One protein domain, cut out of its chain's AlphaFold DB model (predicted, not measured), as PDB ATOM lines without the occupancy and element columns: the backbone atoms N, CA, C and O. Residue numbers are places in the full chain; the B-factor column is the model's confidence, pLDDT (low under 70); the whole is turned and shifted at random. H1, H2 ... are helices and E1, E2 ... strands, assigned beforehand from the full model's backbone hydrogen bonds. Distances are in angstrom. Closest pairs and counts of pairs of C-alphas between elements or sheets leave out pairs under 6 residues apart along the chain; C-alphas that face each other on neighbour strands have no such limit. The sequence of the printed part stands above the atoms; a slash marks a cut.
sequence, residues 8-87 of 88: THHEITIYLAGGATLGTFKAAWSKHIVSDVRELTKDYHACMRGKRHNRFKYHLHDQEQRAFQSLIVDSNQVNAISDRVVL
ATOM      1  N   THR A   8     -34.273 -26.770 -26.794       67.50
ATOM      2  CA  THR A   8     -34.147 -27.600 -25.601       67.50
ATOM      3  C   THR A   8     -35.190 -28.702 -25.668       67.50
ATOM      4  O   THR A   8     -36.334 -28.477 -26.067       67.50
ATOM      5  N   HIS A   9     -34.800 -29.918 -25.300       72.00
ATOM      6  CA  HIS A   9     -35.717 -31.052 -25.272       72.00
ATOM      7  C   HIS A   9     -36.347 -31.128 -23.883       72.00
ATOM      8  O   HIS A   9     -35.641 -31.240 -22.880       72.00
ATOM      9  N   HIS A  10     -37.672 -31.036 -23.829       74.81
ATOM     10  CA  HIS A  10     -38.459 -31.099 -22.603       74.81
ATOM     11  C   HIS A  10     -39.159 -32.440 -22.510       74.81
ATOM     12  O   HIS A  10     -39.885 -32.845 -23.415       74.81
ATOM     13  N   GLU A  11     -38.970 -33.103 -21.387       80.88
ATOM     14  CA  GLU A  11     -39.691 -34.294 -20.991       80.88
ATOM     15  C   GLU A  11     -40.713 -33.906 -19.925       80.88
ATOM     16  O   GLU A  11     -40.352 -33.506 -18.817       80.88
ATOM     17  N   ILE A  12     -41.995 -34.008 -20.266       79.25
ATOM     18  CA  ILE A  12     -43.093 -33.564 -19.409       79.25
ATOM     19  C   ILE A  12     -43.858 -34.776 -18.902       79.25
ATOM     20  O   ILE A  12     -44.336 -35.603 -19.683       79.25
ATOM     21  N   THR A  13     -44.044 -34.826 -17.591       85.31
ATOM     22  CA  THR A  13     -44.898 -35.805 -16.919       85.31
ATOM     23  C   THR A  13     -45.867 -35.082 -16.002       85.31
ATOM     24  O   THR A  13     -45.483 -34.223 -15.214       85.31
ATOM     25  N   ILE A  14     -47.141 -35.435 -16.093       83.38
ATOM     26  CA  ILE A  14     -48.233 -34.829 -15.343       83.38
ATOM     27  C   ILE A  14     -48.766 -35.872 -14.373       83.38
ATOM     28  O   ILE A  14     -49.142 -36.974 -14.763       83.38
ATOM     29  N   TYR A  15     -48.812 -35.516 -13.101       85.62
ATOM     30  CA  TYR A  15     -49.341 -36.345 -12.032       85.62
ATOM     31  C   TYR A  15     -50.758 -35.880 -11.727       85.62
ATOM     32  O   TYR A  15     -50.970 -34.710 -11.404       85.62
ATOM     33  N   LEU A  16     -51.721 -36.787 -11.829       84.38
ATOM     34  CA  LEU A  16     -53.119 -36.519 -11.542       84.38
ATOM     35  C   LEU A  16     -53.483 -36.864 -10.092       84.38
ATOM     36  O   LEU A  16     -52.867 -37.716  -9.442       84.38
ATOM     37  N   ALA A  17     -54.542 -36.226  -9.605       80.19
ATOM     38  CA  ALA A  17     -55.235 -36.599  -8.387       80.19
ATOM     39  C   ALA A  17     -55.692 -38.064  -8.486       80.19
ATOM     40  O   ALA A  17     -56.256 -38.489  -9.491       80.19
ATOM     41  N   GLY A  18     -55.405 -38.855  -7.453       81.00
ATOM     42  CA  GLY A  18     -55.638 -40.305  -7.470       81.00
ATOM     43  C   GLY A  18     -54.438 -41.143  -7.924       81.00
ATOM     44  O   GLY A  18     -54.554 -42.361  -8.002       81.00
ATOM     45  N   GLY A  19     -53.279 -40.524  -8.179       79.31
ATOM     46  CA  GLY A  19     -52.016 -41.234  -8.419       79.31
ATOM     47  C   GLY A  19     -51.806 -41.704  -9.859       79.31
ATOM     48  O   GLY A  19     -50.797 -42.343 -10.147       79.31
ATOM     49  N   ALA A  20     -52.723 -41.375 -10.772       84.25
ATOM     50  CA  ALA A  20     -52.521 -41.606 -12.195       84.25
ATOM     51  C   ALA A  20     -51.453 -40.654 -12.754       84.25
ATOM     52  O   ALA A  20     -51.336 -39.503 -12.330       84.25
ATOM     53  N   THR A  21     -50.690 -41.120 -13.735       84.69
ATOM     54  CA  THR A  21     -49.655 -40.329 -14.406       84.69
ATOM     55  C   THR A  21     -49.916 -40.258 -15.901       84.69
ATOM     56  O   THR A  21     -50.097 -41.279 -16.558       84.69
ATOM     57  N   LEU A  22     -49.888 -39.043 -16.437       77.94
ATOM     58  CA  LEU A  22     -49.872 -38.722 -17.858       77.94
ATOM     59  C   LEU A  22     -48.446 -38.310 -18.234       77.94
ATOM     60  O   LEU A  22     -48.058 -37.161 -18.048       77.94
ATOM     61  N   GLY A  23     -47.646 -39.245 -18.730       68.56
ATOM     62  CA  GLY A  23     -46.283 -38.977 -19.199       68.56
ATOM     63  C   GLY A  23     -45.508 -40.265 -19.489       68.56
ATOM     64  O   GLY A  23     -46.001 -41.349 -19.185       68.56
ATOM     65  N   THR A  24     -44.309 -40.205 -20.080       74.50
ATOM     66  CA  THR A  24     -43.481 -39.012 -20.372       74.50
ATOM     67  C   THR A  24     -43.653 -38.525 -21.815       74.50
ATOM     68  O   THR A  24     -43.452 -39.292 -22.756       74.50
ATOM     69  N   PHE A  25     -43.982 -37.246 -22.002       75.38
ATOM     70  CA  PHE A  25     -44.074 -36.621 -23.323       75.38
ATOM     71  C   PHE A  25     -42.781 -35.893 -23.666       75.38
ATOM     72  O   PHE A  25     -42.302 -35.103 -22.856       75.38
ATOM     73  N   LYS A  26     -42.254 -36.107 -24.872       73.06
ATOM     74  CA  LYS A  26     -41.114 -35.349 -25.390       73.06
ATOM     75  C   LYS A  26     -41.619 -34.185 -26.228       73.06
ATOM     76  O   LYS A  26     -42.369 -34.375 -27.180       73.06
ATOM     77  N   ALA A  27     -41.221 -32.976 -25.868       70.94
ATOM     78  CA  ALA A  27     -41.549 -31.766 -26.595       70.94
ATOM     79  C   ALA A  27     -40.274 -30.967 -26.862       70.94
ATOM     80  O   ALA A  27     -39.480 -30.725 -25.956       70.94
ATOM     81  N   ALA A  28     -40.088 -30.529 -28.105       65.75
ATOM     82  CA  ALA A  28     -38.987 -29.635 -28.445       65.75
ATOM     83  C   ALA A  28     -39.401 -28.175 -28.179       65.75
ATOM     84  O   ALA A  28     -40.454 -27.714 -28.637       65.75
ATOM     85  N   TRP A  29     -38.585 -27.439 -27.424       68.25
ATOM     86  CA  TRP A  29     -38.762 -26.011 -27.158       68.25
ATOM     87  C   TRP A  29     -37.804 -25.201 -28.024       68.25
ATOM     88  O   TRP A  29     -36.605 -25.279 -27.820       68.25
ATOM     89  N   SER A  30     -38.324 -24.352 -28.915       57.19
ATOM     90  CA  SER A  30     -37.537 -23.298 -29.572       57.19
ATOM     91  C   SER A  30     -37.836 -21.931 -28.962       57.19
ATOM     92  O   SER A  30     -38.999 -21.575 -28.781       57.19
ATOM     93  N   LYS A  31     -36.821 -21.081 -28.752       55.28
ATOM     94  CA  LYS A  31     -37.020 -19.672 -28.327       55.28
ATOM     95  C   LYS A  31     -37.915 -18.850 -29.268       55.28
ATOM     96  O   LYS A  31     -38.530 -17.885 -28.824       55.28
ATOM     97  N   HIS A  32     -37.987 -19.230 -30.543       51.59
ATOM     98  CA  HIS A  32     -38.736 -18.516 -31.581       51.59
ATOM     99  C   HIS A  32     -40.189 -18.984 -31.748       51.59
ATOM    100  O   HIS A  32     -40.968 -18.300 -32.409       51.59
ATOM    101  N   ILE A  33     -40.572 -20.119 -31.151       54.94
ATOM    102  CA  ILE A  33     -41.920 -20.685 -31.261       54.94
ATOM    103  C   ILE A  33     -42.501 -20.770 -29.850       54.94
ATOM    104  O   ILE A  33     -41.915 -21.368 -28.952       54.94
ATOM    105  N   VAL A  34     -43.657 -20.143 -29.635       55.09
ATOM    106  CA  VAL A  34     -44.392 -20.271 -28.374       55.09
ATOM    107  C   VAL A  34     -44.957 -21.689 -28.309       55.09
ATOM    108  O   VAL A  34     -46.018 -21.956 -28.860       55.09
ATOM    109  N   SER A  35     -44.226 -22.615 -27.688       62.22
ATOM    110  CA  SER A  35     -44.717 -23.979 -27.462       62.22
ATOM    111  C   SER A  35     -45.769 -23.987 -26.349       62.22
ATOM    112  O   SER A  35     -45.532 -23.439 -25.265       62.22
ATOM    113  N   ASP A  36     -46.893 -24.675 -26.577       68.38
ATOM    114  CA  ASP A  36     -47.989 -24.851 -25.611       68.38
ATOM    115  C   ASP A  36     -47.523 -25.399 -24.246       68.38
ATOM    116  O   ASP A  36     -48.184 -25.176 -23.238       68.38
ATOM    117  N   VAL A  37     -46.363 -26.060 -24.177       68.44
ATOM    118  CA  VAL A  37     -45.712 -26.529 -22.936       68.44
ATOM    119  C   VAL A  37     -45.463 -25.402 -21.932       68.44
ATOM    120  O   VAL A  37     -45.683 -25.553 -20.725       68.44
ATOM    121  N   ARG A  38     -44.997 -24.247 -22.419       72.25
ATOM    122  CA  ARG A  38     -44.723 -23.088 -21.564       72.25
ATOM    123  C   ARG A  38     -46.022 -22.505 -21.033       72.25
ATOM    124  O   ARG A  38     -46.064 -22.039 -19.895       72.25
ATOM    125  N   GLU A  39     -47.063 -22.541 -21.856       77.12
ATOM    126  CA  GLU A  39     -48.398 -22.127 -21.445       77.12
ATOM    127  C   GLU A  39     -48.950 -23.092 -20.402       77.12
ATOM    128  O   GLU A  39     -49.339 -22.613 -19.352       77.12
ATOM    129  N   LEU A  40     -48.810 -24.411 -20.579       77.62
ATOM    130  CA  LEU A  40     -49.209 -25.421 -19.589       77.62
ATOM    131  C   LEU A  40     -48.567 -25.177 -18.220       77.62
ATOM    132  O   LEU A  40     -49.256 -25.118 -17.202       77.62
ATOM    133  N   THR A  41     -47.247 -24.999 -18.186       77.12
ATOM    134  CA  THR A  41     -46.518 -24.769 -16.927       77.12
ATOM    135  C   THR A  41     -46.934 -23.445 -16.283       77.12
ATOM    136  O   THR A  41     -47.135 -23.355 -15.069       77.12
ATOM    137  N   LYS A  42     -47.113 -22.396 -17.094       80.38
ATOM    138  CA  LYS A  42     -47.535 -21.069 -16.629       80.38
ATOM    139  C   LYS A  42     -48.978 -21.067 -16.119       80.38
ATOM    140  O   LYS A  42     -49.240 -20.454 -15.085       80.38
ATOM    141  N   ASP A  43     -49.886 -21.735 -16.817       79.62
ATOM    142  CA  ASP A  43     -51.286 -21.909 -16.436       79.62
ATOM    143  C   ASP A  43     -51.399 -22.728 -15.147       79.62
ATOM    144  O   ASP A  43     -52.131 -22.337 -14.239       79.62
ATOM    145  N   TYR A  44     -50.595 -23.784 -14.990       77.44
ATOM    146  CA  TYR A  44     -50.523 -24.541 -13.741       77.44
ATOM    147  C   TYR A  44     -50.033 -23.679 -12.566       77.44
ATOM    148  O   TYR A  44     -50.673 -23.629 -11.514       77.44
ATOM    149  N   HIS A  45     -48.957 -22.905 -12.750       79.00
ATOM    150  CA  HIS A  45     -48.512 -21.943 -11.734       79.00
ATOM    151  C   HIS A  45     -49.573 -20.880 -11.416       79.00
ATOM    152  O   HIS A  45     -49.702 -20.463 -10.263       79.00
ATOM    153  N   ALA A  46     -50.329 -20.423 -12.417       80.88
ATOM    154  CA  ALA A  46     -51.430 -19.488 -12.219       80.88
ATOM    155  C   ALA A  46     -52.577 -20.130 -11.421       80.88
ATOM    156  O   ALA A  46     -53.106 -19.487 -10.511       80.88
ATOM    157  N   CYS A  47     -52.895 -21.396 -11.703       77.69
ATOM    158  CA  CYS A  47     -53.881 -22.187 -10.972       77.69
ATOM    159  C   CYS A  47     -53.489 -22.346  -9.498       77.69
ATOM    160  O   CYS A  47     -54.306 -22.081  -8.617       77.69
ATOM    161  N   MET A  48     -52.219 -22.650  -9.206       75.94
ATOM    162  CA  MET A  48     -51.723 -22.714  -7.822       75.94
ATOM    163  C   MET A  48     -51.801 -21.369  -7.083       75.94
ATOM    164  O   MET A  48     -51.910 -21.340  -5.862       75.94
ATOM    165  N   ARG A  49     -51.773 -20.242  -7.805       81.38
ATOM    166  CA  ARG A  49     -51.967 -18.895  -7.238       81.38
ATOM    167  C   ARG A  49     -53.445 -18.494  -7.112       81.38
ATOM    168  O   ARG A  49     -53.727 -17.334  -6.822       81.38
ATOM    169  N   GLY A  50     -54.378 -19.417  -7.348       75.12
ATOM    170  CA  GLY A  50     -55.820 -19.194  -7.217       75.12
ATOM    171  C   GLY A  50     -56.488 -18.562  -8.441       75.12
ATOM    172  O   GLY A  50     -57.647 -18.157  -8.357       75.12
ATOM    173  N   LYS A  51     -55.801 -18.457  -9.589       75.19
ATOM    174  CA  LYS A  51     -56.456 -18.038 -10.838       75.19
ATOM    175  C   LYS A  51     -57.221 -19.213 -11.445       75.19
ATOM    176  O   LYS A  51     -56.697 -20.318 -11.518       75.19
ATOM    177  N   ARG A  52     -58.445 -18.968 -11.931       67.06
ATOM    178  CA  ARG A  52     -59.199 -19.979 -12.690       67.06
ATOM    179  C   ARG A  52     -58.451 -20.306 -13.977       67.06
ATOM    180  O   ARG A  52     -58.165 -19.419 -14.777       67.06
ATOM    181  N   HIS A  53     -58.165 -21.586 -14.149       68.81
ATOM    182  CA  HIS A  53     -57.607 -22.130 -15.371       68.81
ATOM    183  C   HIS A  53     -58.637 -22.022 -16.500       68.81
ATOM    184  O   HIS A  53     -59.790 -22.419 -16.325       68.81
ATOM    185  N   ASN A  54     -58.237 -21.439 -17.630       65.38
ATOM    186  CA  ASN A  54     -59.138 -21.176 -18.758       65.38
ATOM    187  C   ASN A  54     -58.800 -22.026 -19.994       65.38
ATOM    188  O   ASN A  54     -59.575 -22.068 -20.948       65.38
ATOM    189  N   ARG A  55     -57.642 -22.700 -19.991       72.75
ATOM    190  CA  ARG A  55     -57.137 -23.469 -21.126       72.75
ATOM    191  C   ARG A  55     -56.988 -24.935 -20.766       72.75
ATOM    192  O   ARG A  55     -56.092 -25.320 -20.039       72.75
ATOM    193  N   PHE A  56     -57.831 -25.771 -21.350       75.44
ATOM    194  CA  PHE A  56     -57.790 -27.208 -21.085       75.44
ATOM    195  C   PHE A  56     -56.928 -27.961 -22.090       75.44
ATOM    196  O   PHE A  56     -56.477 -29.049 -21.775       75.44
ATOM    197  N   LYS A  57     -56.694 -27.408 -23.288       79.38
ATOM    198  CA  LYS A  57     -56.033 -28.097 -24.402       79.38
ATOM    199  C   LYS A  57     -54.650 -27.515 -24.696       79.38
ATOM    200  O   LYS A  57     -54.513 -26.308 -24.906       79.38
ATOM    201  N   TYR A  58     -53.670 -28.404 -24.785       78.62
ATOM    202  CA  TYR A  58     -52.269 -28.116 -25.057       78.62
ATOM    203  C   TYR A  58     -51.769 -28.994 -26.194       78.62
ATOM    204  O   TYR A  58     -52.085 -30.181 -26.257       78.62
ATOM    205  N   HIS A  59     -50.989 -28.417 -27.095       74.81
ATOM    206  CA  HIS A  59     -50.418 -29.130 -28.229       74.81
ATOM    207  C   HIS A  59     -48.930 -29.401 -28.002       74.81
ATOM    208  O   HIS A  59     -48.088 -28.508 -28.022       74.81
ATOM    209  N   LEU A  60     -48.605 -30.664 -27.763       74.56
ATOM    210  CA  LEU A  60     -47.243 -31.139 -27.601       74.56
ATOM    211  C   LEU A  60     -46.711 -31.541 -28.975       74.56
ATOM    212  O   LEU A  60     -47.247 -32.430 -29.640       74.56
ATOM    213  N   HIS A  61     -45.664 -30.845 -29.402       69.81
ATOM    214  CA  HIS A  61     -44.961 -31.129 -30.643       69.81
ATOM    215  C   HIS A  61     -43.706 -31.942 -30.329       69.81
ATOM    216  O   HIS A  61     -42.710 -31.393 -29.849       69.81
ATOM    217  N   ASP A  62     -43.756 -33.241 -30.621       68.19
ATOM    218  CA  ASP A  62     -42.584 -34.108 -30.579       68.19
ATOM    219  C   ASP A  62     -41.886 -34.034 -31.944       68.19
ATOM    220  O   ASP A  62     -42.343 -34.605 -32.941       68.19
ATOM    221  N   GLN A  63     -40.789 -33.276 -32.011       62.75
ATOM    222  CA  GLN A  63     -39.993 -33.174 -33.235       62.75
ATOM    223  C   GLN A  63     -39.117 -34.406 -33.482       62.75
ATOM    224  O   GLN A  63     -38.811 -34.687 -34.641       62.75
ATOM    225  N   GLU A  64     -38.762 -35.164 -32.440       63.03
ATOM    226  CA  GLU A  64     -37.957 -36.381 -32.580       63.03
ATOM    227  C   GLU A  64     -38.776 -37.505 -33.218       63.03
ATOM    228  O   GLU A  64     -38.327 -38.153 -34.162       63.03
ATOM    229  N   GLN A  65     -40.010 -37.698 -32.759       64.38
ATOM    230  CA  GLN A  65     -40.915 -38.728 -33.275       64.38
ATOM    231  C   GLN A  65     -41.788 -38.237 -34.434       64.38
ATOM    232  O   GLN A  65     -42.586 -39.008 -34.966       64.38
ATOM    233  N   ARG A  66     -41.657 -36.960 -34.831       66.31
ATOM    234  CA  ARG A  66     -42.549 -36.285 -35.795       66.31
ATOM    235  C   ARG A  66     -44.026 -36.506 -35.455       66.31
ATOM    236  O   ARG A  66     -44.855 -36.730 -36.339       66.31
ATOM    237  N   ALA A  67     -44.349 -36.449 -34.167       63.97
ATOM    238  CA  ALA A  67     -45.680 -36.712 -33.653       63.97
ATOM    239  C   ALA A  67     -46.292 -35.434 -33.078       63.97
ATOM    240  O   ALA A  67     -45.631 -34.621 -32.430       63.97
ATOM    241  N   PHE A  68     -47.586 -35.262 -33.324       67.88
ATOM    242  CA  PHE A  68     -48.375 -34.198 -32.725       67.88
ATOM    243  C   PHE A  68     -49.333 -34.813 -31.718       67.88
ATOM    244  O   PHE A  68     -50.190 -35.617 -32.088       67.88
ATOM    245  N   GLN A  69     -49.210 -34.420 -30.456       72.62
ATOM    246  CA  GLN A  69     -50.079 -34.910 -29.399       72.62
ATOM    247  C   GLN A  69     -50.852 -33.758 -28.777       72.62
ATOM    248  O   GLN A  69     -50.290 -32.798 -28.264       72.62
ATOM    249  N   SER A  70     -52.179 -33.853 -28.818       74.50
ATOM    250  CA  SER A  70     -53.043 -32.939 -28.076       74.50
ATOM    251  C   SER A  70     -53.305 -33.509 -26.693       74.50
ATOM    252  O   SER A  70     -53.796 -34.627 -26.562       74.50
ATOM    253  N   LEU A  71     -53.017 -32.721 -25.673       76.19
ATOM    254  CA  LEU A  71     -53.246 -33.050 -24.284       76.19
ATOM    255  C   LEU A  71     -54.392 -32.183 -23.760       76.19
ATOM    256  O   LEU A  71     -54.340 -30.961 -23.880       76.19
ATOM    257  N   ILE A  72     -55.432 -32.806 -23.204       79.12
ATOM    258  CA  ILE A  72     -56.536 -32.089 -22.560       79.12
ATOM    259  C   ILE A  72     -56.495 -32.398 -21.066       79.12
ATOM    260  O   ILE A  72     -56.695 -33.551 -20.688       79.12
ATOM    261  N   VAL A  73     -56.216 -31.400 -20.226       77.19
ATOM    262  CA  VAL A  73     -56.099 -31.574 -18.771       77.19
ATOM    263  C   VAL A  73     -56.931 -30.558 -18.011       77.19
ATOM    264  O   VAL A  73     -56.944 -29.368 -18.332       77.19
ATOM    265  N   ASP A  74     -57.597 -31.037 -16.963       78.75
ATOM    266  CA  ASP A  74     -58.220 -30.187 -15.957       78.75
ATOM    267  C   ASP A  74     -57.235 -29.950 -14.813       78.75
ATOM    268  O   ASP A  74     -56.762 -30.891 -14.181       78.75
ATOM    269  N   SER A  75     -56.926 -28.687 -14.532       72.38
ATOM    270  CA  SER A  75     -55.941 -28.314 -13.513       72.38
ATOM    271  C   SER A  75     -56.388 -28.622 -12.085       72.38
ATOM    272  O   SER A  75     -55.527 -28.719 -11.219       72.38
ATOM    273  N   ASN A  76     -57.689 -28.802 -11.817       76.94
ATOM    274  CA  ASN A  76     -58.142 -29.221 -10.484       76.94
ATOM    275  C   ASN A  76     -57.805 -30.688 -10.214       76.94
ATOM    276  O   ASN A  76     -57.752 -31.101  -9.059       76.94
ATOM    277  N   GLN A  77     -57.582 -31.471 -11.272       78.19
ATOM    278  CA  GLN A  77     -57.151 -32.858 -11.171       78.19
ATOM    279  C   GLN A  77     -55.646 -33.031 -11.365       78.19
ATOM    280  O   GLN A  77     -55.178 -34.161 -11.327       78.19
ATOM    281  N   VAL A  78     -54.874 -31.962 -11.565       80.81
ATOM    282  CA  VAL A  78     -53.412 -32.048 -11.676       80.81
ATOM    283  C   VAL A  78     -52.784 -31.788 -10.311       80.81
ATOM    284  O   VAL A  78     -52.844 -30.679  -9.785       80.81
ATOM    285  N   ASN A  79     -52.118 -32.802  -9.764       82.62
ATOM    286  CA  ASN A  79     -51.373 -32.699  -8.514       82.62
ATOM    287  C   ASN A  79     -49.982 -32.097  -8.717       82.62
ATOM    288  O   ASN A  79     -49.547 -31.300  -7.894       82.62
ATOM    289  N   ALA A  80     -49.281 -32.476  -9.787       80.06
ATOM    290  CA  ALA A  80     -47.945 -31.968 -10.086       80.06
ATOM    291  C   ALA A  80     -47.638 -32.057 -11.584       80.06
ATOM    292  O   ALA A  80     -48.160 -32.921 -12.286       80.06
ATOM    293  N   ILE A  81     -46.742 -31.194 -12.057       82.25
ATOM    294  CA  ILE A  81     -46.156 -31.268 -13.397       82.25
ATOM    295  C   ILE A  81     -44.638 -31.326 -13.224       82.25
ATOM    296  O   ILE A  81     -44.052 -30.447 -12.597       82.25
ATOM    297  N   SER A  82     -44.015 -32.370 -13.760       81.56
ATOM    298  CA  SER A  82     -42.566 -32.498 -13.884       81.56
ATOM    299  C   SER A  82     -42.168 -32.111 -15.297       81.56
ATOM    300  O   SER A  82     -42.488 -32.833 -16.235       81.56
ATOM    301  N   ASP A  83     -41.458 -30.998 -15.433       79.75
ATOM    302  CA  ASP A  83     -40.754 -30.601 -16.653       79.75
ATOM    303  C   ASP A  83     -39.262 -30.891 -16.459       79.75
ATOM    304  O   ASP A  83     -38.615 -30.312 -15.583       79.75
ATOM    305  N   ARG A  84     -38.720 -31.831 -17.232       78.81
ATOM    306  CA  ARG A  84     -37.292 -32.150 -17.249       78.81
ATOM    307  C   ARG A  84     -36.696 -31.651 -18.553       78.81
ATOM    308  O   ARG A  84     -37.084 -32.100 -19.623       78.81
ATOM    309  N   VAL A  85     -35.703 -30.776 -18.456       74.19
ATOM    310  CA  VAL A  85     -34.975 -30.273 -19.624       74.19
ATOM    311  C   VAL A  85     -33.702 -31.084 -19.816       74.19
ATOM    312  O   VAL A  85     -32.867 -31.157 -18.912       74.19
ATOM    313  N   VAL A  86     -33.543 -31.684 -20.989       68.19
ATOM    314  CA  VAL A  86     -32.277 -32.280 -21.415       68.19
ATOM    315  C   VAL A  86     -31.493 -31.200 -22.151       68.19
ATOM    316  O   VAL A  86     -31.861 -30.783 -23.248       68.19
ATOM    317  N   LEU A  87     -30.437 -30.712 -21.502       64.25
ATOM    318  CA  LEU A  87     -29.445 -29.826 -22.106       64.25
ATOM    319  C   LEU A  87     -28.405 -30.719 -22.796       64.25
ATOM    320  O   LEU A  87     -27.854 -31.605 -22.138       64.25
TER     321      LEU A  87
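What this domain is: This is residues 8 to 87 of the 88 residues of an uncharacterized protein of Gammaproteobacteria bacterium (UniProt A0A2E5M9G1). A twisted sheet of three strands, E2, E1 and E5, and the hairpin E3 and E4 make a small sandwich, partly face to face, and H1 packs beside E3 and over E5 on one face of the larger sheet. The 80 printed residues hold one named helix and five named strands, in the order E1, E2, H1, E3, E4, E5. Both sheets, E2 - E1 - E5 and E3 - E4, are antiparallel, and the class is mixed. The whole is compact, with a radius of gyration of the C-alphas of 12.3 A and spans of 33 by 26 by 22 A.

Where its parts are: E1, residues 8 to 16, begins at C-alpha 8 (-34.147, -27.600, -25.601) and is 25.2 A long. E2, residues 21 to 30, is 25.8 A long and bends by 51 degrees at residue 24. H1, residues 36 to 48, is 18.3 A long. E3, residues 57 to 62, and E4, residues 67 to 72, are 16.0 A and 16.2 A long. E5, residues 78 to 86, is 23.3 A long and ends at C-alpha 86 (-32.277, -32.280, -21.415).

How they stand to each other: E1 is the inner strand between E2, with N 10 and O 27 at 2.8 A, and E5, with N 13 and O 82 at 2.9 A. H1 is on one face of this sheet, two layers, at a height of 8.2 A, slantwise to E5 at 38 degrees on the local plane. Its O i to N i+4 pairs are within hydrogen-bond range. The closest C-alphas of H1 and E3 are those of Asp 36 and Tyr 58, 5.4 A. E3 and E4 pair with N 60 and O 69 at 2.8 A. The closest C-alphas of E2 and E3 are those of Ala 27 and Asp 62, 4.7 A. H1 and E4 are apart.

The domain as a whole: The C-alphas farthest apart, Gly 18 and His 32, are 36.6 A apart. The printed part has no cut and no long link. Its mean pLDDT is 73.7, with residues 28 to 37 and 61 to 68 among those under 70.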